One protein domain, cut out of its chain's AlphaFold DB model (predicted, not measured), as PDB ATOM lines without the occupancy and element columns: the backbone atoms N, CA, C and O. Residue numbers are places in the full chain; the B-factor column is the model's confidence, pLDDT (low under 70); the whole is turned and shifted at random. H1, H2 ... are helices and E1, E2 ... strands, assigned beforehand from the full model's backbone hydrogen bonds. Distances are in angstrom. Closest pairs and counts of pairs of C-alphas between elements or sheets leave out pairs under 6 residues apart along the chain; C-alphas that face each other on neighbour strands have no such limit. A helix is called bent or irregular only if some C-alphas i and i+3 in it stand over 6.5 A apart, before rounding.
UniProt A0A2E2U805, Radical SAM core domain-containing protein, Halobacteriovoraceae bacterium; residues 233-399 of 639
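What this domain is: This is residues 233 to 399 of the 639 residues of the protein "Radical SAM core domain-containing protein" of Halobacteriovoraceae bacterium (UniProt A0A2E2U805). A small sheet of three parallel strands, E1 E2 E3, is covered by H3 over E2 and E3, and along its E3 edge runs a long helical hairpin, H4 packing on H3 and H5 on E3. Towards the other edge lie H1 and H2, while H6 stands past the ends of the strands and the short H7 and H8 fold back from it, H7 reaching H1. The printed part has 167 residues, in the order E1 H1 H2 E2 H3 E3 H4 H5 H6 H7 H8, and its class is mostly helix. It is compact, with a radius of gyration of the C-alphas of 16.5 A and spans of 48 by 36 by 24 A.

How they stand to each other: Inner strand E2, residues 272 to 280, is parallel to edge strands E1, residues 233 to 238, with N 235 and O 273 2.9 A apart, and E3, residues 306 to 310, with N 280 and O 309 2.8 A apart, both within hydrogen-bond range. H3, residues 285 to 298, has a height over the sheet of 10.2 A and runs along the strands, at 6 degrees to E2 on the local plane. H5, residues 351 to 366, lies over E3 at a height over the sheet of 9.4 A; with H3 it makes two layers, helices on one face of the sheet. E2, H3, E3 form a strand-helix-strand unit, two parallel neighbour strands joined through a helix, with a right-handed crossover. A second right-handed unit is E1, then H1, residues 243 to 249, and H2, residues 255 to 268, then E2. H2 only grazes the sheet with residues 262 to 266. H4, residues 324 to 344, touches H3 with residues 330 to 337 alone, the closest C-alphas being those of His 286 and Val 330, 5.3 A apart. H4 and H5 form a hairpin, at a shallow tilt of 5 degrees, opposite ways; their closest C-alphas, Ser 338 and Gln 354, are 5.3 A apart. H7, residues 391 to 394, only just touches H1, with 3 pairs of C-alphas within 8 A, and H6, residues 370 to 387, also with 3 pairs. H8, residues 396 to 399, touches H7 only at the corner, only just, with 3 pairs. In H1, H2 and H5 every O i to N i+4 pair is within hydrogen-bond range; the counts are 8 of 10 in H3, 15 of 17 in H4 and 12 of 14 in H6, and H7 and H8 are too short for such a pair.

Where its parts are: E1 begins at C-alpha 233 (-72.577, -4.130, 96.649), and H8 ends at C-alpha 399 (-37.443, -4.029, 117.214). From first to last C-alpha, H4 measures 29.2 A, E2 and H6 25.5 A each, and H5 21.9 A. H4 has a kink of 28 degrees near residue 338. H3, H4 and H6 are irregular, H6 only just: C-alphas 286 and 289 are 7.8 A apart, 339 and 342 7.2 A, and 371 and 374 6.7 A.

The domain as a whole: The two C-alphas farthest apart, those of Glu 268 and Gln 371, are 50.1 A apart. The printed part has no cut, and its one long link, E3 to H4, has 13 residues, 311 to 323. The mean pLDDT of the printed part is 95.6, and no printed residue is under 70.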
ATOM      1  N   ILE A 233     -73.614  -4.993  96.088       98.56
ATOM      2  CA  ILE A 233     -72.577  -4.130  96.649       98.56
ATOM      3  C   ILE A 233     -71.389  -4.998  97.036       98.56
ATOM      4  O   ILE A 233     -71.533  -5.931  97.823       98.56
ATOM      5  N   ASP A 234     -70.220  -4.638  96.528       97.81
ATOM      6  CA  ASP A 234     -68.963  -5.320  96.793       97.81
ATOM      7  C   ASP A 234     -67.987  -4.380  97.504       97.81
ATOM      8  O   ASP A 234     -67.501  -3.393  96.937       97.81
ATOM      9  N   LEU A 235     -67.734  -4.670  98.780       98.06
ATOM     10  CA  LEU A 235     -66.850  -3.899  99.643       98.06
ATOM     11  C   LEU A 235     -65.469  -4.538  99.691       98.06
ATOM     12  O   LEU A 235     -65.233  -5.473 100.455       98.06
ATOM     13  N   ASN A 236     -64.528  -3.974  98.939       97.94
ATOM     14  CA  ASN A 236     -63.115  -4.278  99.094       97.94
ATOM     15  C   ASN A 236     -62.509  -3.377 100.179       97.94
ATOM     16  O   ASN A 236     -62.180  -2.202  99.984       97.94
ATOM     17  N   ILE A 237     -62.394  -3.938 101.374       98.06
ATOM     18  CA  ILE A 237     -61.905  -3.251 102.558       98.06
ATOM     19  C   ILE A 237     -60.388  -3.175 102.483       98.06
ATOM     20  O   ILE A 237     -59.686  -4.182 102.401       98.06
ATOM     21  N   SER A 238     -59.867  -1.961 102.574       97.12
ATOM     22  CA  SER A 238     -58.440  -1.764 102.755       97.12
ATOM     23  C   SER A 238     -58.097  -1.996 104.230       97.12
ATOM     24  O   SER A 238     -58.420  -1.163 105.082       97.12
ATOM     25  N   LEU A 239     -57.359  -3.062 104.550       97.62
ATOM     26  CA  LEU A 239     -56.899  -3.369 105.912       97.62
ATOM     27  C   LEU A 239     -55.555  -4.111 105.881       97.62
ATOM     28  O   LEU A 239     -55.441  -5.142 105.229       97.62
ATOM     29  N   ASP A 240     -54.554  -3.593 106.596       97.44
ATOM     30  CA  ASP A 240     -53.165  -4.069 106.479       97.44
ATOM     31  C   ASP A 240     -52.681  -4.869 107.700       97.44
ATOM     32  O   ASP A 240     -51.767  -5.676 107.580       97.44
ATOM     33  N   ASP A 241     -53.281  -4.679 108.873       98.00
ATOM     34  CA  ASP A 241     -53.055  -5.513 110.059       98.00
ATOM     35  C   ASP A 241     -54.276  -5.385 110.993       98.00
ATOM     36  O   ASP A 241     -55.219  -4.644 110.697       98.00
ATOM     37  N   ILE A 242     -54.275  -6.121 112.099       98.38
ATOM     38  CA  ILE A 242     -55.369  -6.188 113.071       98.38
ATOM     39  C   ILE A 242     -54.999  -5.490 114.383       98.38
ATOM     40  O   ILE A 242     -53.819  -5.337 114.708       98.38
ATOM     41  N   GLU A 243     -56.018  -5.096 115.152       97.69
ATOM     42  CA  GLU A 243     -55.858  -4.533 116.502       97.69
ATOM     43  C   GLU A 243     -54.877  -3.342 116.515       97.69
ATOM     44  O   GLU A 243     -54.822  -2.565 115.560       97.69
ATOM     45  N   GLN A 244     -54.064  -3.211 117.567       97.88
ATOM     46  CA  GLN A 244     -53.107  -2.116 117.742       97.88
ATOM     47  C   GLN A 244     -52.133  -1.962 116.558       97.88
ATOM     48  O   GLN A 244     -51.693  -0.855 116.253       97.88
ATOM     49  N   ARG A 245     -51.795  -3.050 115.853       98.19
ATOM     50  CA  ARG A 245     -50.904  -2.997 114.678       98.19
ATOM     51  C   ARG A 245     -51.598  -2.393 113.470       98.19
ATOM     52  O   ARG A 245     -50.994  -1.599 112.748       98.19
ATOM     53  N   GLY A 246     -52.872  -2.736 113.286       97.88
ATOM     54  CA  GLY A 246     -53.727  -2.109 112.288       97.88
ATOM     55  C   GLY A 246     -53.863  -0.613 112.554       97.88
ATOM     56  O   GLY A 246     -53.730   0.184 111.629       97.88
ATOM     57  N   GLU A 247     -54.064  -0.230 113.816       98.31
ATOM     58  CA  GLU A 247     -54.196   1.169 114.250       98.31
ATOM     59  C   GLU A 247     -52.894   1.956 114.064       98.31
ATOM     60  O   GLU A 247     -52.914   3.071 113.546       98.31
ATOM     61  N   TYR A 248     -51.752   1.344 114.381       98.38
ATOM     62  CA  TYR A 248     -50.432   1.927 114.156       98.38
ATOM     63  C   TYR A 248     -50.126   2.128 112.665       98.38
ATOM     64  O   TYR A 248     -49.622   3.178 112.248       98.38
ATOM     65  N   PHE A 249     -50.402   1.120 111.827       97.75
ATOM     66  CA  PHE A 249     -50.135   1.234 110.394       97.75
ATOM     67  C   PHE A 249     -51.125   2.190 109.731       97.75
ATOM     68  O   PHE A 249     -50.710   3.046 108.952       97.75
ATOM     69  N   ARG A 250     -52.419   2.085 110.047       97.31
ATOM     70  CA  ARG A 250     -53.507   2.922 109.526       97.31
ATOM     71  C   ARG A 250     -53.989   3.910 110.585       97.31
ATOM     72  O   ARG A 250     -55.142   3.844 110.997       97.31
ATOM     73  N   HIS A 251     -53.133   4.852 110.983       97.31
ATOM     74  CA  HIS A 251     -53.495   5.880 111.966       97.31
ATOM     75  C   HIS A 251     -54.846   6.533 111.630       97.31
ATOM     76  O   HIS A 251     -55.009   7.100 110.541       97.31
ATOM     77  N   GLY A 252     -55.793   6.434 112.565       95.88
ATOM     78  CA  GLY A 252     -57.208   6.784 112.398       95.88
ATOM     79  C   GLY A 252     -58.155   5.576 112.424       95.88
ATOM     80  O   GLY A 252     -59.349   5.753 112.681       95.88
ATOM     81  N   LEU A 253     -57.645   4.360 112.193       98.00
ATOM     82  CA  LEU A 253     -58.378   3.122 112.438       98.00
ATOM     83  C   LEU A 253     -58.675   2.986 113.933       98.00
ATOM     84  O   LEU A 253     -57.832   3.277 114.772       98.00
ATOM     85  N   ASP A 254     -59.883   2.521 114.226       97.81
ATOM     86  CA  ASP A 254     -60.314   2.041 115.535       97.81
ATOM     87  C   ASP A 254     -60.825   0.620 115.305       97.81
ATOM     88  O   ASP A 254     -61.809   0.410 114.579       97.81
ATOM     89  N   TRP A 255     -60.111  -0.359 115.855       97.94
ATOM     90  CA  TRP A 255     -60.364  -1.768 115.588       97.94
ATOM     91  C   TRP A 255     -61.744  -2.221 116.075       97.94
ATOM     92  O   TRP A 255     -62.462  -2.955 115.386       97.94
ATOM     93  N   GLU A 256     -62.163  -1.749 117.246       97.62
ATOM     94  CA  GLU A 256     -63.457  -2.105 117.820       97.62
ATOM     95  C   GLU A 256     -64.606  -1.472 117.036       97.62
ATOM     96  O   GLU A 256     -65.628  -2.120 116.780       97.62
ATOM     97  N   LYS A 257     -64.442  -0.221 116.601       97.44
ATOM     98  CA  LYS A 257     -65.402   0.450 115.724       97.44
ATOM     99  C   LYS A 257     -65.495  -0.252 114.373       97.44
ATOM    100  O   LYS A 257     -66.608  -0.459 113.895       97.44
ATOM    101  N   PHE A 258     -64.371  -0.662 113.787       98.00
ATOM    102  CA  PHE A 258     -64.350  -1.424 112.538       98.00
ATOM    103  C   PHE A 258     -65.162  -2.722 112.657       98.00
ATOM    104  O   PHE A 258     -66.079  -2.949 111.865       98.00
ATOM    105  N   LYS A 259     -64.925  -3.529 113.702       97.88
ATOM    106  CA  LYS A 259     -65.708  -4.753 113.956       97.88
ATOM    107  C   LYS A 259     -67.205  -4.472 114.114       97.88
ATOM    108  O   LYS A 259     -68.031  -5.214 113.581       97.88
ATOM    109  N   LYS A 260     -67.570  -3.389 114.812       97.69
ATOM    110  CA  LYS A 260     -68.972  -2.959 114.955       97.69
ATOM    111  C   LYS A 260     -69.591  -2.564 113.612       97.69
ATOM    112  O   LYS A 260     -70.725  -2.956 113.351       97.69
ATOM    113  N   SER A 261     -68.860  -1.845 112.756       97.56
ATOM    114  CA  SER A 261     -69.311  -1.494 111.402       97.56
ATOM    115  C   SER A 261     -69.577  -2.741 110.560       97.56
ATOM    116  O   SER A 261     -70.651  -2.855 109.976       97.56
ATOM    117  N   ILE A 262     -68.649  -3.703 110.557       98.00
ATOM    118  CA  ILE A 262     -68.812  -4.984 109.853       98.00
ATOM    119  C   ILE A 262     -70.057  -5.719 110.334       98.00
ATOM    120  O   ILE A 262     -70.885  -6.125 109.519       98.00
ATOM    121  N   LYS A 263     -70.214  -5.864 111.654       97.69
ATOM    122  CA  LYS A 263     -71.385  -6.526 112.228       97.69
ATOM    123  C   LYS A 263     -72.679  -5.837 111.794       97.69
ATOM    124  O   LYS A 263     -73.594  -6.514 111.345       97.69
ATOM    125  N   LYS A 264     -72.727  -4.505 111.873       97.88
ATOM    126  CA  LYS A 264     -73.902  -3.724 111.482       97.88
ATOM    127  C   LYS A 264     -74.277  -3.945 110.013       97.88
ATOM    128  O   LYS A 264     -75.443  -4.175 109.720       97.88
ATOM    129  N   ILE A 265     -73.301  -3.925 109.103       98.38
ATOM    130  CA  ILE A 265     -73.551  -4.166 107.672       98.38
ATOM    131  C   ILE A 265     -74.061  -5.592 107.450       98.38
ATOM    132  O   ILE A 265     -75.045  -5.766 106.747       98.38
ATOM    133  N   LYS A 266     -73.442  -6.603 108.070       97.56
ATOM    134  CA  LYS A 266     -73.875  -8.004 107.927       97.56
ATOM    135  C   LYS A 266     -75.294  -8.236 108.443       97.56
ATOM    136  O   LYS A 266     -76.041  -8.989 107.827       97.56
ATOM    137  N   ASP A 267     -75.649  -7.599 109.559       97.38
ATOM    138  CA  ASP A 267     -76.968  -7.735 110.175       97.38
ATOM    139  C   ASP A 267     -78.060  -7.008 109.357       97.38
ATOM    140  O   ASP A 267     -79.170  -7.522 109.227       97.38
ATOM    141  N   GLU A 268     -77.768  -5.828 108.792       98.06
ATOM    142  CA  GLU A 268     -78.763  -4.995 108.093       98.06
ATOM    143  C   GLU A 268     -78.812  -5.204 106.569       98.06
ATOM    144  O   GLU A 268     -79.853  -4.971 105.953       98.06
ATOM    145  N   LEU A 269     -77.708  -5.630 105.946       97.88
ATOM    146  CA  LEU A 269     -77.535  -5.730 104.492       97.88
ATOM    147  C   LEU A 269     -76.845  -7.055 104.102       97.88
ATOM    148  O   LEU A 269     -75.692  -7.060 103.666       97.88
ATOM    149  N   PRO A 270     -77.541  -8.202 104.199       95.94
ATOM    150  CA  PRO A 270     -76.947  -9.519 103.942       95.94
ATOM    151  C   PRO A 270     -76.528  -9.760 102.479       95.94
ATOM    152  O   PRO A 270     -75.852 -10.745 102.200       95.94
ATOM    153  N   HIS A 271     -76.928  -8.888 101.546       96.44
ATOM    154  CA  HIS A 271     -76.531  -8.939 100.133       96.44
ATOM    155  C   HIS A 271     -75.173  -8.269  99.858       96.44
ATOM    156  O   HIS A 271     -74.652  -8.390  98.752       96.44
ATOM    157  N   VAL A 272     -74.601  -7.554 100.834       98.06
ATOM    158  CA  VAL A 272     -73.286  -6.919 100.693       98.06
ATOM    159  C   VAL A 272     -72.194  -7.982 100.776       98.06
ATOM    160  O   VAL A 272     -72.097  -8.713 101.765       98.06
ATOM    161  N   THR A 273     -71.340  -8.044  99.756       97.69
ATOM    162  CA  THR A 273     -70.158  -8.907  99.746       97.69
ATOM    163  C   THR A 273     -68.942  -8.167 100.279       97.69
ATOM    164  O   THR A 273     -68.806  -6.951 100.132       97.69
ATOM    165  N   PHE A 274     -68.043  -8.916 100.911       97.94
ATOM    166  CA  PHE A 274     -66.817  -8.388 101.492       97.94
ATOM    167  C   PHE A 274     -65.603  -9.057 100.865       97.94
ATOM    168  O   PHE A 274     -65.593 -10.263 100.611       97.94
ATOM    169  N   GLN A 275     -64.572  -8.251 100.669       97.81
ATOM    170  CA  GLN A 275     -63.222  -8.668 100.338       97.81
ATOM    171  C   GLN A 275     -62.256  -7.783 101.122       97.81
ATOM    172  O   GLN A 275     -62.616  -6.699 101.582       97.81
ATOM    173  N   VAL A 276     -61.023  -8.238 101.287       98.31
ATOM    174  CA  VAL A 276     -59.974  -7.491 101.969       98.31
ATOM    175  C   VAL A 276     -58.755  -7.423 101.068       98.31
ATOM    176  O   VAL A 276     -58.217  -8.447 100.646       98.31
ATOM    177  N   THR A 277     -58.285  -6.206 100.817       97.44
ATOM    178  CA  THR A 277     -56.975  -5.959 100.217       97.44
ATOM    179  C   THR A 277     -56.013  -5.516 101.309       97.44
ATOM    180  O   THR A 277     -56.242  -4.510 101.984       97.44
ATOM    181  N   CYS A 278     -54.928  -6.273 101.463       97.69
ATOM    182  CA  CYS A 278     -53.889  -6.052 102.460       97.69
ATOM    183  C   CYS A 278     -52.589  -5.631 101.776       97.69
ATOM    184  O   CYS A 278     -52.040  -6.378 100.960       97.69
ATOM    185  N   THR A 279     -52.090  -4.433 102.090       97.12
ATOM    186  CA  THR A 279     -50.821  -3.942 101.549       97.12
ATOM    187  C   THR A 279     -49.667  -4.582 102.308       97.12
ATOM    188  O   THR A 279     -49.451  -4.298 103.486       97.12
ATOM    189  N   ILE A 280     -48.912  -5.454 101.646       98.19
ATOM    190  CA  ILE A 280     -47.838  -6.220 102.282       98.19
ATOM    191  C   ILE A 280     -46.547  -5.408 102.299       98.19
ATOM    192  O   ILE A 280     -46.037  -4.993 101.261       98.19
ATOM    193  N   SER A 281     -46.015  -5.195 103.497       97.88
ATOM    194  CA  SER A 281     -44.845  -4.370 103.796       97.88
ATOM    195  C   SER A 281     -43.982  -5.035 104.875       97.88
ATOM    196  O   SER A 281     -44.313  -6.111 105.384       97.88
ATOM    197  N   ILE A 282     -42.881  -4.385 105.266       97.00
ATOM    198  CA  ILE A 282     -42.042  -4.832 106.390       97.00
ATOM    199  C   ILE A 282     -42.833  -4.990 107.705       97.00
ATOM    200  O   ILE A 282     -42.460  -5.804 108.544       97.00
ATOM    201  N   PHE A 283     -43.941  -4.258 107.878       97.62
ATOM    202  CA  PHE A 283     -44.730  -4.255 109.114       97.62
ATOM    203  C   PHE A 283     -45.580  -5.513 109.324       97.62
ATOM    204  O   PHE A 283     -45.864  -5.858 110.467       97.62
ATOM    205  N   ASN A 284     -46.022  -6.178 108.252       98.00
ATOM    206  CA  ASN A 284     -47.093  -7.180 108.332       98.00
ATOM    207  C   ASN A 284     -46.834  -8.474 107.546       98.00
ATOM    208  O   ASN A 284     -47.611  -9.420 107.680       98.00
ATOM    209  N   ILE A 285     -45.757  -8.580 106.756       98.31
ATOM    210  CA  ILE A 285     -45.482  -9.800 105.977       98.31
ATOM    211  C   ILE A 285     -45.394 -11.051 106.866       98.31
ATOM    212  O   ILE A 285     -45.933 -12.105 106.530       98.31
ATOM    213  N   HIS A 286     -44.797 -10.938 108.052       97.31
ATOM    214  CA  HIS A 286     -44.706 -12.028 109.025       97.31
ATOM    215  C   HIS A 286     -46.040 -12.345 109.717       97.31
ATOM    216  O   HIS A 286     -46.102 -13.314 110.475       97.31
ATOM    217  N   ARG A 287     -47.088 -11.548 109.476       97.94
ATOM    218  CA  ARG A 287     -48.415 -11.599 110.113       97.94
ATOM    219  C   ARG A 287     -49.556 -11.967 109.168       97.94
ATOM    220  O   ARG A 287     -50.696 -12.070 109.614       97.94
ATOM    221  N   ILE A 288     -49.265 -12.229 107.893       98.69
ATOM    222  CA  ILE A 288     -50.254 -12.692 106.905       98.69
ATOM    223  C   ILE A 288     -51.153 -13.824 107.453       98.69
ATOM    224  O   ILE A 288     -52.371 -13.723 107.290       98.69
ATOM    225  N   PRO A 289     -50.629 -14.869 108.138       98.56
ATOM    226  CA  PRO A 289     -51.465 -15.931 108.691       98.56
ATOM    227  C   PRO A 289     -52.489 -15.440 109.712       98.56
ATOM    228  O   PRO A 289     -53.629 -15.895 109.688       98.56
ATOM    229  N   GLU A 290     -52.081 -14.558 110.621       98.56
ATOM    230  CA  GLU A 290     -52.929 -14.004 111.674       98.56
ATOM    231  C   GLU A 290     -54.011 -13.092 111.102       98.56
ATOM    232  O   GLU A 290     -55.177 -13.226 111.465       98.56
ATOM    233  N   ILE A 291     -53.640 -12.219 110.161       98.69
ATOM    234  CA  ILE A 291     -54.579 -11.309 109.500       98.69
ATOM    235  C   ILE A 291     -55.634 -12.123 108.747       98.69
ATOM    236  O   ILE A 291     -56.824 -11.953 108.992       98.69
ATOM    237  N   HIS A 292     -55.217 -13.072 107.900       98.56
ATOM    238  CA  HIS A 292     -56.147 -13.932 107.162       98.56
ATOM    239  C   HIS A 292     -57.091 -14.703 108.097       98.56
ATOM    240  O   HIS A 292     -58.294 -14.762 107.855       98.56
ATOM    241  N   GLN A 293     -56.562 -15.300 109.171       98.44
ATOM    242  CA  GLN A 293     -57.371 -16.044 110.142       98.44
ATOM    243  C   GLN A 293     -58.440 -15.165 110.797       98.44
ATOM    244  O   GLN A 293     -59.587 -15.597 110.912       98.44
ATOM    245  N   GLU A 294     -58.102 -13.935 111.185       98.50
ATOM    246  CA  GLU A 294     -59.082 -13.031 111.787       98.50
ATOM    247  C   GLU A 294     -60.146 -12.598 110.767       98.50
ATOM    248  O   GLU A 294     -61.332 -12.587 111.088       98.50
ATOM    249  N   MET A 295     -59.767 -12.344 109.510       98.12
ATOM    250  CA  MET A 295     -60.729 -12.005 108.453       98.12
ATOM    251  C   MET A 295     -61.689 -13.174 108.147       98.12
ATOM    252  O   MET A 295     -62.896 -12.959 107.996       98.12
ATOM    253  N   MET A 296     -61.179 -14.416 108.114       97.75
ATOM    254  CA  MET A 296     -61.995 -15.636 107.982       97.75
ATOM    255  C   MET A 296     -62.976 -15.771 109.146       97.75
ATOM    256  O   MET A 296     -64.166 -16.002 108.942       97.75
ATOM    257  N   LYS A 297     -62.495 -15.575 110.377       97.38
ATOM    258  CA  LYS A 297     -63.306 -15.650 111.598       97.38
ATOM    259  C   LYS A 297     -64.400 -14.581 111.639       97.38
ATOM    260  O   LYS A 297     -65.513 -14.861 112.075       97.38
ATOM    261  N   MET A 298     -64.116 -13.370 111.160       96.81
ATOM    262  CA  MET A 298     -65.120 -12.312 110.998       96.81
ATOM    263  C   MET A 298     -66.127 -12.625 109.876       96.81
ATOM    264  O   MET A 298     -67.198 -12.009 109.807       96.81
ATOM    265  N   GLY A 299     -65.814 -13.595 109.010       96.25
ATOM    266  CA  GLY A 299     -66.617 -13.985 107.858       96.25
ATOM    267  C   GLY A 299     -66.748 -12.841 106.862       96.25
ATOM    268  O   GLY A 299     -67.870 -12.532 106.457       96.25
ATOM    269  N   ILE A 300     -65.634 -12.161 106.578       96.69
ATOM    270  CA  ILE A 300     -65.552 -11.066 105.595       96.69
ATOM    271  C   ILE A 300     -64.624 -11.389 104.421       96.69
ATOM    272  O   ILE A 300     -64.399 -10.542 103.565       96.69
ATOM    273  N   ILE A 301     -64.092 -12.611 104.384       97.19
ATOM    274  CA  ILE A 301     -63.377 -13.177 103.242       97.19
ATOM    275  C   ILE A 301     -63.772 -14.648 103.079       97.19
ATOM    276  O   ILE A 301     -64.170 -15.305 104.044       97.19
ATOM    277  N   GLY A 302     -63.644 -15.149 101.853       93.69
ATOM    278  CA  GLY A 302     -63.608 -16.576 101.532       93.69
ATOM    279  C   GLY A 302     -62.310 -16.916 100.794       93.69
ATOM    280  O   GLY A 302     -61.344 -16.158 100.864       93.69
ATOM    281  N   GLU A 303     -62.312 -18.001 100.021       92.38
ATOM    282  CA  GLU A 303     -61.139 -18.499  99.278       92.38
ATOM    283  C   GLU A 303     -60.441 -17.474  98.368       92.38
ATOM    284  O   GLU A 303     -59.215 -17.452  98.282       92.38
ATOM    285  N   ASN A 304     -61.215 -16.573  97.756       91.19
ATOM    286  CA  ASN A 304     -60.719 -15.528  96.855       91.19
ATOM    287  C   ASN A 304     -60.857 -14.115  97.452       91.19
ATOM    288  O   ASN A 304     -60.641 -13.125  96.761       91.19
ATOM    289  N   GLY A 305     -61.250 -14.004  98.726       95.12
ATOM    290  CA  GLY A 305     -61.594 -12.725  99.352       95.12
ATOM    291  C   GLY A 305     -60.414 -11.962  99.948       95.12
ATOM    292  O   GLY A 305     -60.619 -10.862 100.448       95.12
ATOM    293  N   PHE A 306     -59.198 -12.518  99.939       97.62
ATOM    294  CA  PHE A 306     -58.025 -11.910 100.573       97.62
ATOM    295  C   PHE A 306     -56.904 -11.654  99.568       97.62
ATOM    296  O   PHE A 306     -56.154 -12.557  99.201       97.62
ATOM    297  N   THR A 307     -56.783 -10.401  99.134       96.62
ATOM    298  CA  THR A 307     -55.769  -9.971  98.171       96.62
ATOM    299  C   THR A 307     -54.525  -9.467  98.897       96.62
ATOM    300  O   THR A 307     -54.591  -8.515  99.676       96.62
ATOM    301  N   LEU A 308     -53.373 -10.076  98.604       96.75
ATOM    302  CA  LEU A 308     -52.063  -9.600  99.047       96.75
ATOM    303  C   LEU A 308     -51.513  -8.617  98.007       96.75
ATOM    304  O   LEU A 308     -51.191  -9.019  96.893       96.75
ATOM    305  N   ASN A 309     -51.402  -7.339  98.363       92.88
ATOM    306  CA  ASN A 309     -50.907  -6.281  97.485       92.88
ATOM    307  C   ASN A 309     -49.516  -5.816  97.949       92.88
ATOM    308  O   ASN A 309     -49.429  -5.037  98.896       92.88
ATOM    309  N   PRO A 310     -48.405  -6.283  97.359       90.88
ATOM    310  CA  PRO A 310     -47.080  -5.910  97.839       90.88
ATOM    311  C   PRO A 310     -46.809  -4.415  97.654       90.88
ATOM    312  O   PRO A 310     -46.957  -3.882  96.551       90.88
ATOM    313  N   LEU A 311     -46.370  -3.747  98.722       93.62
ATOM    314  CA  LEU A 311     -46.003  -2.338  98.690       93.62
ATOM    315  C   LEU A 311     -44.865  -2.113  97.687       93.62
ATOM    316  O   LEU A 311     -43.810  -2.742  97.788       93.62
ATOM    317  N   GLN A 312     -45.072  -1.189  96.750       82.81
ATOM    318  CA  GLN A 312     -44.024  -0.724  95.843       82.81
ATOM    319  C   GLN A 312     -43.411   0.575  96.354       82.81
ATOM    320  O   GLN A 312     -42.208   0.647  96.502       82.81
ATOM    321  N   ASP A 313     -44.171   1.590  96.728       86.81
ATOM    322  CA  ASP A 313     -43.577   2.806  97.289       86.81
ATOM    323  C   ASP A 313     -44.231   3.155  98.624       86.81
ATOM    324  O   ASP A 313     -45.431   2.929  98.778       86.81
ATOM    325  N   PRO A 314     -43.469   3.681  99.600       92.38
ATOM    326  CA  PRO A 314     -42.038   3.998  99.529       92.38
ATOM    327  C   PRO A 314     -41.112   2.774  99.668       92.38
ATOM    328  O   PRO A 314     -41.425   1.804 100.362       92.38
ATOM    329  N   ILE A 315     -39.922   2.858  99.058       93.50
ATOM    330  CA  ILE A 315     -38.917   1.779  99.066       93.50
ATOM    331  C   ILE A 315     -38.549   1.361 100.495       93.50
ATOM    332  O   ILE A 315     -38.501   0.168 100.779       93.50
ATOM    333  N   TYR A 316     -38.396   2.314 101.419       94.62
ATOM    334  CA  TYR A 316     -37.997   2.062 102.809       94.62
ATOM    335  C   TYR A 316     -39.031   1.308 103.670       94.62
ATOM    336  O   TYR A 316     -38.771   1.047 104.839       94.62
ATOM    337  N   TYR A 317     -40.197   0.935 103.128       97.19
ATOM    338  CA  TYR A 317     -41.171   0.053 103.793       97.19
ATOM    339  C   TYR A 317     -41.397  -1.281 103.070       97.19
ATOM    340  O   TYR A 317     -42.207  -2.100 103.515       97.19
ATOM    341  N   ARG A 318     -40.666  -1.541 101.980       96.69
ATOM    342  CA  ARG A 318     -40.745  -2.804 101.238       96.69
ATOM    343  C   ARG A 318     -40.259  -3.995 102.066       96.69
ATOM    344  O   ARG A 318     -39.398  -3.887 102.933       96.69
ATOM    345  N   THR A 319     -40.763  -5.178 101.730       96.94
ATOM    346  CA  THR A 319     -40.424  -6.442 102.409       96.94
ATOM    347  C   THR A 319     -38.961  -6.863 102.243       96.94
ATOM    348  O   THR A 319     -38.401  -7.532 103.107       96.94
ATOM    349  N   GLN A 320     -38.317  -6.434 101.157       95.56
ATOM    350  CA  GLN A 320     -36.929  -6.749 100.825       95.56
ATOM    351  C   GLN A 320     -35.915  -6.120 101.792       95.56
ATOM    352  O   GLN A 320     -34.759  -6.543 101.792       95.56
ATOM    353  N   LEU A 321     -36.338  -5.158 102.624       94.12
ATOM    354  CA  LEU A 321     -35.512  -4.575 103.684       94.12
ATOM    355  C   LEU A 321     -35.258  -5.537 104.849       94.12
ATOM    356  O   LEU A 321     -34.337  -5.301 105.627       94.12
ATOM    357  N   LEU A 322     -36.075  -6.587 105.010       93.12
ATOM    358  CA  LEU A 322     -35.906  -7.521 106.120       93.12
ATOM    359  C   LEU A 322     -34.490  -8.123 106.117       93.12
ATOM    360  O   LEU A 322     -34.027  -8.577 105.065       93.12
ATOM    361  N   PRO A 323     -33.817  -8.208 107.278       87.88
ATOM    362  CA  PRO A 323     -32.562  -8.936 107.382       87.88
ATOM    363  C   PRO A 323     -32.710 -10.386 106.910       87.88
ATOM    364  O   PRO A 323     -33.748 -11.024 107.112       87.88
ATOM    365  N   SER A 324     -31.651 -10.951 106.328       86.62
ATOM    366  CA  SER A 324     -31.655 -12.319 105.786       86.62
ATOM    367  C   SER A 324     -32.076 -13.384 106.807       86.62
ATOM    368  O   SER A 324     -32.699 -14.386 106.451       86.62
ATOM    369  N   SER A 325     -31.763 -13.181 108.090       86.06
ATOM    370  CA  SER A 325     -32.197 -14.064 109.177       86.06
ATOM    371  C   SER A 325     -33.712 -14.012 109.399       86.06
ATOM    372  O   SER A 325     -34.322 -15.050 109.658       86.06
ATOM    373  N   ASP A 326     -34.336 -12.843 109.253       91.50
ATOM    374  CA  ASP A 326     -35.778 -12.658 109.399       91.50
ATOM    375  C   ASP A 326     -36.539 -13.120 108.160       91.50
ATOM    376  O   ASP A 326     -37.538 -13.822 108.310       91.50
ATOM    377  N   LYS A 327     -36.017 -12.865 106.950       95.62
ATOM    378  CA  LYS A 327     -36.565 -13.416 105.695       95.62
ATOM    379  C   LYS A 327     -36.749 -14.934 105.785       95.62
ATOM    380  O   LYS A 327     -37.840 -15.438 105.529       95.62
ATOM    381  N   LYS A 328     -35.737 -15.660 106.278       95.69
ATOM    382  CA  LYS A 328     -35.807 -17.119 106.493       95.69
ATOM    383  C   LYS A 328     -36.904 -17.532 107.481       95.69
ATOM    384  O   LYS A 328     -37.571 -18.547 107.273       95.69
ATOM    385  N   LYS A 329     -37.102 -16.776 108.570       96.81
ATOM    386  CA  LYS A 329     -38.175 -17.046 109.548       96.81
ATOM    387  C   LYS A 329     -39.552 -16.821 108.924       96.81
ATOM    388  O   LYS A 329     -40.443 -17.651 109.113       96.81
ATOM    389  N   VAL A 330     -39.711 -15.722 108.186       98.31
ATOM    390  CA  VAL A 330     -40.948 -15.357 107.488       98.31
ATOM    391  C   VAL A 330     -41.299 -16.407 106.446       98.31
ATOM    392  O   VAL A 330     -42.383 -16.974 106.515       98.31
ATOM    393  N   GLU A 331     -40.370 -16.743 105.555       98.62
ATOM    394  CA  GLU A 331     -40.555 -17.768 104.527       98.62
ATOM    395  C   GLU A 331     -40.997 -19.099 105.137       98.62
ATOM    396  O   GLU A 331     -42.037 -19.640 104.769       98.62
ATOM    397  N   LYS A 332     -40.282 -19.587 106.158       98.56
ATOM    398  CA  LYS A 332     -40.656 -20.825 106.852       98.56
ATOM    399  C   LYS A 332     -42.080 -20.765 107.416       98.56
ATOM    400  O   LYS A 332     -42.823 -21.742 107.313       98.56
ATOM    401  N   LYS A 333     -42.461 -19.642 108.036       98.56
ATOM    402  CA  LYS A 333     -43.797 -19.453 108.621       98.56
ATOM    403  C   LYS A 333     -44.882 -19.429 107.544       98.56
ATOM    404  O   LYS A 333     -45.893 -20.114 107.693       98.56
ATOM    405  N   LEU A 334     -44.672 -18.662 106.478       98.75
ATOM    406  CA  LEU A 334     -45.640 -18.480 105.402       98.75
ATOM    407  C   LEU A 334     -45.820 -19.753 104.570       98.75
ATOM    408  O   LEU A 334     -46.959 -20.150 104.333       98.75
ATOM    409  N   THR A 335     -44.736 -20.455 104.231       98.69
ATOM    410  CA  THR A 335     -44.797 -21.751 103.535       98.69
ATOM    411  C   THR A 335     -45.568 -22.780 104.357       98.69
ATOM    412  O   THR A 335     -46.476 -23.431 103.840       98.69
ATOM    413  N   LYS A 336     -45.283 -22.879 105.664       98.62
ATOM    414  CA  LYS A 336     -46.026 -23.776 106.561       98.62
ATOM    415  C   LYS A 336     -47.513 -23.418 106.619       98.62
ATOM    416  O   LYS A 336     -48.360 -24.307 106.610       98.62
ATOM    417  N   TYR A 337     -47.838 -22.128 106.697       98.62
ATOM    418  CA  TYR A 337     -49.229 -21.689 106.723       98.62
ATOM    419  C   TYR A 337     -49.957 -22.022 105.416       98.62
ATOM    420  O   TYR A 337     -51.026 -22.626 105.472       98.62
ATOM    421  N   SER A 338     -49.337 -21.714 104.273       98.12
ATOM    422  CA  SER A 338     -49.828 -22.013 102.921       98.12
ATOM    423  C   SER A 338     -50.177 -23.499 102.749       98.12
ATOM    424  O   SER A 338     -51.269 -23.835 102.292       98.12
ATOM    425  N   GLN A 339     -49.305 -24.398 103.222       98.00
ATOM    426  CA  GLN A 339     -49.533 -25.850 103.204       98.00
ATOM    427  C   GLN A 339     -50.691 -26.292 104.113       98.00
ATOM    428  O   GLN A 339     -51.402 -27.237 103.788       98.00
ATOM    429  N   SER A 340     -50.915 -25.593 105.230       97.81
ATOM    430  CA  SER A 340     -51.970 -25.935 106.195       97.81
ATOM    431  C   SER A 340     -53.373 -25.442 105.819       97.81
ATOM    432  O   SER A 340     -54.328 -25.792 106.505       97.81
ATOM    433  N   LEU A 341     -53.526 -24.611 104.778       97.50
ATOM    434  CA  LEU A 341     -54.807 -23.964 104.449       97.50
ATOM    435  C   LEU A 341     -55.933 -24.974 104.181       97.50
ATOM    436  O   LEU A 341     -57.007 -24.842 104.763       97.50
ATOM    437  N   ASN A 342     -55.661 -26.010 103.380       96.38
ATOM    438  CA  ASN A 342     -56.640 -27.051 103.039       96.38
ATOM    439  C   ASN A 342     -57.110 -27.844 104.270       96.38
ATOM    440  O   ASN A 342     -58.280 -28.204 104.363       96.38
ATOM    441  N   GLU A 343     -56.210 -28.102 105.224       96.69
ATOM    442  CA  GLU A 343     -56.539 -28.801 106.472       96.69
ATOM    443  C   GLU A 343     -57.308 -27.896 107.441       96.69
ATOM    444  O   GLU A 343     -58.255 -28.337 108.090       96.69
ATOM    445  N   LYS A 344     -56.910 -26.622 107.548       95.88
ATOM    446  CA  LYS A 344     -57.536 -25.646 108.451       95.88
ATOM    447  C   LYS A 344     -58.929 -25.223 107.995       95.88
ATOM    448  O   LYS A 344     -59.791 -24.984 108.836       95.88
ATOM    449  N   TYR A 345     -59.124 -25.096 106.687       95.94
ATOM    450  CA  TYR A 345     -60.355 -24.608 106.076       95.94
ATOM    451  C   TYR A 345     -60.766 -25.534 104.925       95.94
ATOM    452  O   TYR A 345     -60.595 -25.178 103.752       95.94
ATOM    453  N   PRO A 346     -61.274 -26.738 105.244       94.81
ATOM    454  CA  PRO A 346     -61.685 -27.700 104.233       94.81
ATOM    455  C   PRO A 346     -62.875 -27.173 103.420       94.81
ATOM    456  O   PRO A 346     -63.738 -26.472 103.947       94.81
ATOM    457  N   GLY A 347     -62.936 -27.545 102.139       93.38
ATOM    458  CA  GLY A 347     -64.037 -27.186 101.233       93.38
ATOM    459  C   GLY A 347     -63.838 -25.896 100.428       93.38
ATOM    460  O   GLY A 347     -64.698 -25.565  99.622       93.38
ATOM    461  N   PHE A 348     -62.711 -25.211 100.612       94.81
ATOM    462  CA  PHE A 348     -62.305 -24.034  99.843       94.81
ATOM    463  C   PHE A 348     -61.144 -24.367  98.893       94.81
ATOM    464  O   PHE A 348     -60.288 -25.189  99.229       94.81
ATOM    465  N   ASN A 349     -61.080 -23.707  97.733       95.62
ATOM    466  CA  ASN A 349     -59.924 -23.751  96.837       95.62
ATOM    467  C   ASN A 349     -58.917 -22.642  97.184       95.62
ATOM    468  O   ASN A 349     -59.082 -21.483  96.812       95.62
ATOM    469  N   TRP A 350     -57.822 -23.014  97.844       96.44
ATOM    470  CA  TRP A 350     -56.805 -22.067  98.304       96.44
ATOM    471  C   TRP A 350     -55.702 -21.739  97.290       96.44
ATOM    472  O   TRP A 350     -54.777 -21.007  97.644       96.44
ATOM    473  N   GLU A 351     -55.778 -22.216  96.045       94.75
ATOM    474  CA  GLU A 351     -54.739 -21.998  95.023       94.75
ATOM    475  C   GLU A 351     -54.383 -20.516  94.837       94.75
ATOM    476  O   GLU A 351     -53.202 -20.166  94.759       94.75
ATOM    477  N   PHE A 352     -55.383 -19.626  94.836       92.44
ATOM    478  CA  PHE A 352     -55.167 -18.182  94.704       92.44
ATOM    479  C   PHE A 352     -54.315 -17.618  95.850       92.44
ATOM    480  O   PHE A 352     -53.312 -16.935  95.612       92.44
ATOM    481  N   LEU A 353     -54.678 -17.925  97.098       96.25
ATOM    482  CA  LEU A 353     -53.952 -17.437  98.269       96.25
ATOM    483  C   LEU A 353     -52.580 -18.104  98.398       96.25
ATOM    484  O   LEU A 353     -51.606 -17.427  98.714       96.25
ATOM    485  N   GLN A 354     -52.474 -19.405  98.125       97.69
ATOM    486  CA  GLN A 354     -51.204 -20.135  98.143       97.69
ATOM    487  C   GLN A 354     -50.222 -19.559  97.116       97.69
ATOM    488  O   GLN A 354     -49.067 -19.287  97.451       97.69
ATOM    489  N   SER A 355     -50.694 -19.303  95.893       93.94
ATOM    490  CA  SER A 355     -49.919 -18.635  94.844       93.94
ATOM    491  C   SER A 355     -49.513 -17.219  95.260       93.94
ATOM    492  O   SER A 355     -48.341 -16.855  95.160       93.94
ATOM    493  N   SER A 356     -50.441 -16.446  95.832       92.75
ATOM    494  CA  SER A 356     -50.163 -15.094  96.333       92.75
ATOM    495  C   SER A 356     -49.118 -15.090  97.456       92.75
ATOM    496  O   SER A 356     -48.218 -14.251  97.441       92.75
ATOM    497  N   ILE A 357     -49.183 -16.044  98.398       98.31
ATOM    498  CA  ILE A 357     -48.185 -16.227  99.468       98.31
ATOM    499  C   ILE A 357     -46.807 -16.532  98.867       98.31
ATOM    500  O   ILE A 357     -45.815 -15.917  99.257       98.31
ATOM    501  N   ASN A 358     -46.732 -17.438  97.892       97.06
ATOM    502  CA  ASN A 358     -45.474 -17.733  97.206       97.06
ATOM    503  C   ASN A 358     -44.933 -16.495  96.469       97.06
ATOM    504  O   ASN A 358     -43.736 -16.222  96.519       97.06
ATOM    505  N   GLY A 359     -45.812 -15.706  95.844       89.69
ATOM    506  CA  GLY A 359     -45.460 -14.448  95.185       89.69
ATOM    507  C   GLY A 359     -44.814 -13.432  96.130       89.69
ATOM    508  O   GLY A 359     -43.757 -12.890  95.809       89.69
ATOM    509  N   VAL A 360     -45.390 -13.206  97.319       96.31
ATOM    510  CA  VAL A 360     -44.796 -12.286  98.312       96.31
ATOM    511  C   VAL A 360     -43.483 -12.810  98.895       96.31
ATOM    512  O   VAL A 360     -42.568 -12.014  99.100       96.31
ATOM    513  N   ILE A 361     -43.341 -14.127  99.113       98.19
ATOM    514  CA  ILE A 361     -42.067 -14.741  99.536       98.19
ATOM    515  C   ILE A 361     -40.988 -14.502  98.476       98.19
ATOM    516  O   ILE A 361     -39.889 -14.045  98.797       98.19
ATOM    517  N   ASN A 362     -41.307 -14.774  97.209       94.94
ATOM    518  CA  ASN A 362     -40.377 -14.587  96.100       94.94
ATOM    519  C   ASN A 362     -39.948 -13.122  95.986       94.94
ATOM    520  O   ASN A 362     -38.754 -12.847  95.927       94.94
ATOM    521  N   LEU A 363     -40.898 -12.183  96.034       91.00
ATOM    522  CA  LEU A 363     -40.603 -10.751  95.978       91.00
ATOM    523  C   LEU A 363     -39.705 -10.298  97.141       91.00
ATOM    524  O   LEU A 363     -38.738  -9.573  96.912       91.00
ATOM    525  N   MET A 364     -39.992 -10.742  98.370       96.88
ATOM    526  CA  MET A 364     -39.182 -10.451  99.562       96.88
ATOM    527  C   MET A 364     -37.723 -10.909  99.394       96.88
ATOM    528  O   MET A 364     -36.803 -10.223  99.845       96.88
ATOM    529  N   ASN A 365     -37.509 -12.055  98.746       95.00
ATOM    530  CA  ASN A 365     -36.190 -12.655  98.542       95.00
ATOM    531  C   ASN A 365     -35.495 -12.211  97.239       95.00
ATOM    532  O   ASN A 365     -34.309 -12.475  97.069       95.00
ATOM    533  N   GLN A 366     -36.197 -11.529  96.329       91.38
ATOM    534  CA  GLN A 366     -35.682 -11.174  94.999       91.38
ATOM    535  C   GLN A 366     -34.566 -10.119  95.031       91.38
ATOM    536  O   GLN A 366     -33.758 -10.053  94.106       91.38
ATOM    537  N   ALA A 367     -34.530  -9.283  96.067       88.69
ATOM    538  CA  ALA A 367     -33.518  -8.250  96.230       88.69
ATOM    539  C   ALA A 367     -33.153  -8.049  97.706       88.69
ATOM    540  O   ALA A 367     -33.931  -8.354  98.619       88.69
ATOM    541  N   ASP A 368     -31.965  -7.496  97.925       88.62
ATOM    542  CA  ASP A 368     -31.540  -6.938  99.202       88.62
ATOM    543  C   ASP A 368     -31.671  -5.412  99.124       88.62
ATOM    544  O   ASP A 368     -31.086  -4.782  98.244       88.62
ATOM    545  N   LEU A 369     -32.509  -4.843  99.996       89.81
ATOM    546  CA  LEU A 369     -32.696  -3.396 100.126       89.81
ATOM    547  C   LEU A 369     -32.160  -2.871 101.467       89.81
ATOM    548  O   LEU A 369     -32.613  -1.835 101.951       89.81
ATOM    549  N   SER A 370     -31.225  -3.583 102.101       82.88
ATOM    550  CA  SER A 370     -30.670  -3.226 103.411       82.88
ATOM    551  C   SER A 370     -30.049  -1.825 103.472       82.88
ATOM    552  O   SER A 370     -30.014  -1.237 104.553       82.88
ATOM    553  N   GLN A 371     -29.658  -1.233 102.339       81.44
ATOM    554  CA  GLN A 371     -29.257   0.175 102.246       81.44
ATOM    555  C   GLN A 371     -30.340   1.151 102.736       81.44
ATOM    556  O   GLN A 371     -30.030   2.176 103.346       81.44
ATOM    557  N   GLU A 372     -31.616   0.805 102.546       89.00
ATOM    558  CA  GLU A 372     -32.762   1.628 102.946       89.00
ATOM    559  C   GLU A 372     -33.136   1.463 104.423       89.00
ATOM    560  O   GLU A 372     -34.020   2.165 104.915       89.00
ATOM    561  N   LEU A 373     -32.464   0.579 105.173       87.25
ATOM    562  CA  LEU A 373     -32.712   0.422 106.610       87.25
ATOM    563  C   LEU A 373     -32.441   1.716 107.381       87.25
ATOM    564  O   LEU A 373     -33.127   2.001 108.359       87.25
ATOM    565  N   SER A 374     -31.467   2.515 106.944       82.81
ATOM    566  CA  SER A 374     -31.183   3.817 107.553       82.81
ATOM    567  C   SER A 374     -32.366   4.786 107.387       82.81
ATOM    568  O   SER A 374     -32.811   5.390 108.368       82.81
ATOM    569  N   THR A 375     -32.937   4.857 106.181       90.38
ATOM    570  CA  THR A 375     -34.154   5.617 105.870       90.38
ATOM    571  C   THR A 375     -35.344   5.091 106.671       90.38
ATOM    572  O   THR A 375     -36.020   5.867 107.341       90.38
ATOM    573  N   PHE A 376     -35.552   3.769 106.695       94.19
ATOM    574  CA  PHE A 376     -36.596   3.115 107.486       94.19
ATOM    575  C   PHE A 376     -36.531   3.517 108.963       94.19
ATOM    576  O   PHE A 376     -37.540   3.953 109.524       94.19
ATOM    577  N   LYS A 377     -35.347   3.399 109.581       91.88
ATOM    578  CA  LYS A 377     -35.103   3.757 110.985       91.88
ATOM    579  C   LYS A 377     -35.449   5.217 111.234       91.88
ATOM    580  O   LYS A 377     -36.243   5.512 112.124       91.88
ATOM    581  N   LYS A 378     -34.868   6.120 110.438       90.31
ATOM    582  CA  LYS A 378     -35.059   7.565 110.580       90.31
ATOM    583  C   LYS A 378     -36.537   7.932 110.452       90.31
ATOM    584  O   LYS A 378     -37.104   8.481 111.391       90.31
ATOM    585  N   THR A 379     -37.165   7.578 109.332       94.50
ATOM    586  CA  THR A 379     -38.553   7.947 109.037       94.50
ATOM    587  C   THR A 379     -39.522   7.348 110.050       94.50
ATOM    588  O   THR A 379     -40.425   8.041 110.508       94.50
ATOM    589  N   THR A 380     -39.328   6.089 110.452       96.31
ATOM    590  CA  THR A 380     -40.201   5.443 111.443       96.31
ATOM    591  C   THR A 380     -40.096   6.125 112.800       96.31
ATOM    592  O   THR A 380     -41.128   6.471 113.358       96.31
ATOM    593  N   LEU A 381     -38.883   6.382 113.304       94.88
ATOM    594  CA  LEU A 381     -38.683   7.024 114.608       94.88
ATOM    595  C   LEU A 381     -39.143   8.488 114.632       94.88
ATOM    596  O   LEU A 381     -39.686   8.951 115.634       94.88
ATOM    597  N   GLU A 382     -38.934   9.230 113.543       95.56
ATOM    598  CA  GLU A 382     -39.437  10.600 113.416       95.56
ATOM    599  C   GLU A 382     -40.968  10.619 113.386       95.56
ATOM    600  O   GLU A 382     -41.582  11.410 114.103       95.56
ATOM    601  N   LEU A 383     -41.595   9.714 112.629       96.56
ATOM    602  CA  LEU A 383     -43.049   9.620 112.553       96.56
ATOM    603  C   LEU A 383     -43.675   9.141 113.872       96.56
ATOM    604  O   LEU A 383     -44.685   9.696 114.295       96.56
ATOM    605  N   ASP A 384     -43.046   8.178 114.549       97.69
ATOM    606  CA  ASP A 384     -43.404   7.726 115.900       97.69
ATOM    607  C   ASP A 384     -43.440   8.905 116.868       97.69
ATOM    608  O   ASP A 384     -44.443   9.150 117.536       97.69
ATOM    609  N   LYS A 385     -42.375   9.713 116.869       96.94
ATOM    610  CA  LYS A 385     -42.296  10.922 117.689       96.94
ATOM    611  C   LYS A 385     -43.384  11.936 117.330       96.94
ATOM    612  O   LYS A 385     -43.976  12.517 118.236       96.94
ATOM    613  N   LEU A 386     -43.642  12.164 116.040       96.75
ATOM    614  CA  LEU A 386     -44.672  13.102 115.576       96.75
ATOM    615  C   LEU A 386     -46.085  12.668 115.985       96.75
ATOM    616  O   LEU A 386     -46.931  13.520 116.252       96.75
ATOM    617  N   ARG A 387     -46.348  11.359 116.030       96.44
ATOM    618  CA  ARG A 387     -47.676  10.796 116.313       96.44
ATOM    619  C   ARG A 387     -47.867  10.330 117.756       96.44
ATOM    620  O   ARG A 387     -48.989   9.990 118.116       96.44
ATOM    621  N   GLY A 388     -46.815  10.333 118.574       96.81
ATOM    622  CA  GLY A 388     -46.854   9.756 119.921       96.81
ATOM    623  C   GLY A 388     -47.008   8.232 119.903       96.81
ATOM    624  O   GLY A 388     -47.682   7.672 120.760       96.81
ATOM    625  N   GLU A 389     -46.428   7.575 118.902       97.31
ATOM    626  CA  GLU A 389     -46.483   6.126 118.682       97.31
ATOM    627  C   GLU A 389     -45.117   5.481 118.981       97.31
ATOM    628  O   GLU A 389     -44.117   6.176 119.158       97.31
ATOM    629  N   SER A 390     -45.057   4.145 119.040       96.94
ATOM    630  CA  SER A 390     -43.809   3.413 119.298       96.94
ATOM    631  C   SER A 390     -43.744   2.104 118.513       96.94
ATOM    632  O   SER A 390     -44.397   1.117 118.857       96.94
ATOM    633  N   PHE A 391     -42.905   2.061 117.474       96.88
ATOM    634  CA  PHE A 391     -42.647   0.849 116.695       96.88
ATOM    635  C   PHE A 391     -42.179  -0.305 117.580       96.88
ATOM    636  O   PHE A 391     -42.608  -1.439 117.397       96.88
ATOM    637  N   LYS A 392     -41.296  -0.024 118.547       94.56
ATOM    638  CA  LYS A 392     -40.712  -1.054 119.420       94.56
ATOM    639  C   LYS A 392     -41.758  -1.711 120.316       94.56
ATOM    640  O   LYS A 392     -41.651  -2.903 120.576       94.56
ATOM    641  N   GLU A 393     -42.752  -0.951 120.770       96.69
ATOM    642  CA  GLU A 393     -43.851  -1.480 121.584       96.69
ATOM    643  C   GLU A 393     -44.839  -2.294 120.743       96.69
ATOM    644  O   GLU A 393     -45.290  -3.349 121.177       96.69
ATOM    645  N   VAL A 394     -45.141  -1.838 119.522       97.31
ATOM    646  CA  VAL A 394     -46.135  -2.478 118.644       97.31
ATOM    647  C   VAL A 394     -45.571  -3.716 117.919       97.31
ATOM    648  O   VAL A 394     -46.278  -4.716 117.728       97.31
ATOM    649  N   PHE A 395     -44.285  -3.684 117.551       96.12
ATOM    650  CA  PHE A 395     -43.563  -4.743 116.831       96.12
ATOM    651  C   PHE A 395     -42.278  -5.165 117.572       96.12
ATOM    652  O   PHE A 395     -41.175  -5.026 117.029       96.12
ATOM    653  N   PRO A 396     -42.376  -5.707 118.801       93.25
ATOM    654  CA  PRO A 396     -41.203  -6.117 119.577       93.25
ATOM    655  C   PRO A 396     -40.355  -7.175 118.855       93.25
ATOM    656  O   PRO A 396     -39.136  -7.189 118.976       93.25
ATOM    657  N   GLU A 397     -40.965  -8.031 118.035       91.00
ATOM    658  CA  GLU A 397     -40.253  -9.042 117.248       91.00
ATOM    659  C   GLU A 397     -39.451  -8.480 116.065       91.00
ATOM    660  O   GLU A 397     -38.635  -9.199 115.493       91.00
ATOM    661  N   LEU A 398     -39.694  -7.221 115.687       92.75
ATOM    662  CA  LEU A 398     -38.946  -6.493 114.660       92.75
ATOM    663  C   LEU A 398     -38.100  -5.365 115.261       92.75
ATOM    664  O   LEU A 398     -37.436  -4.639 114.522       92.75
ATOM    665  N   SER A 399     -38.102  -5.179 116.588       90.19
ATOM    666  CA  SER A 399     -37.443  -4.029 117.214       90.19
ATOM    667  C   SER A 399     -35.937  -4.006 116.970       90.19
ATOM    668  O   SER A 399     -35.346  -2.929 116.934       90.19
TER     669      SER A 399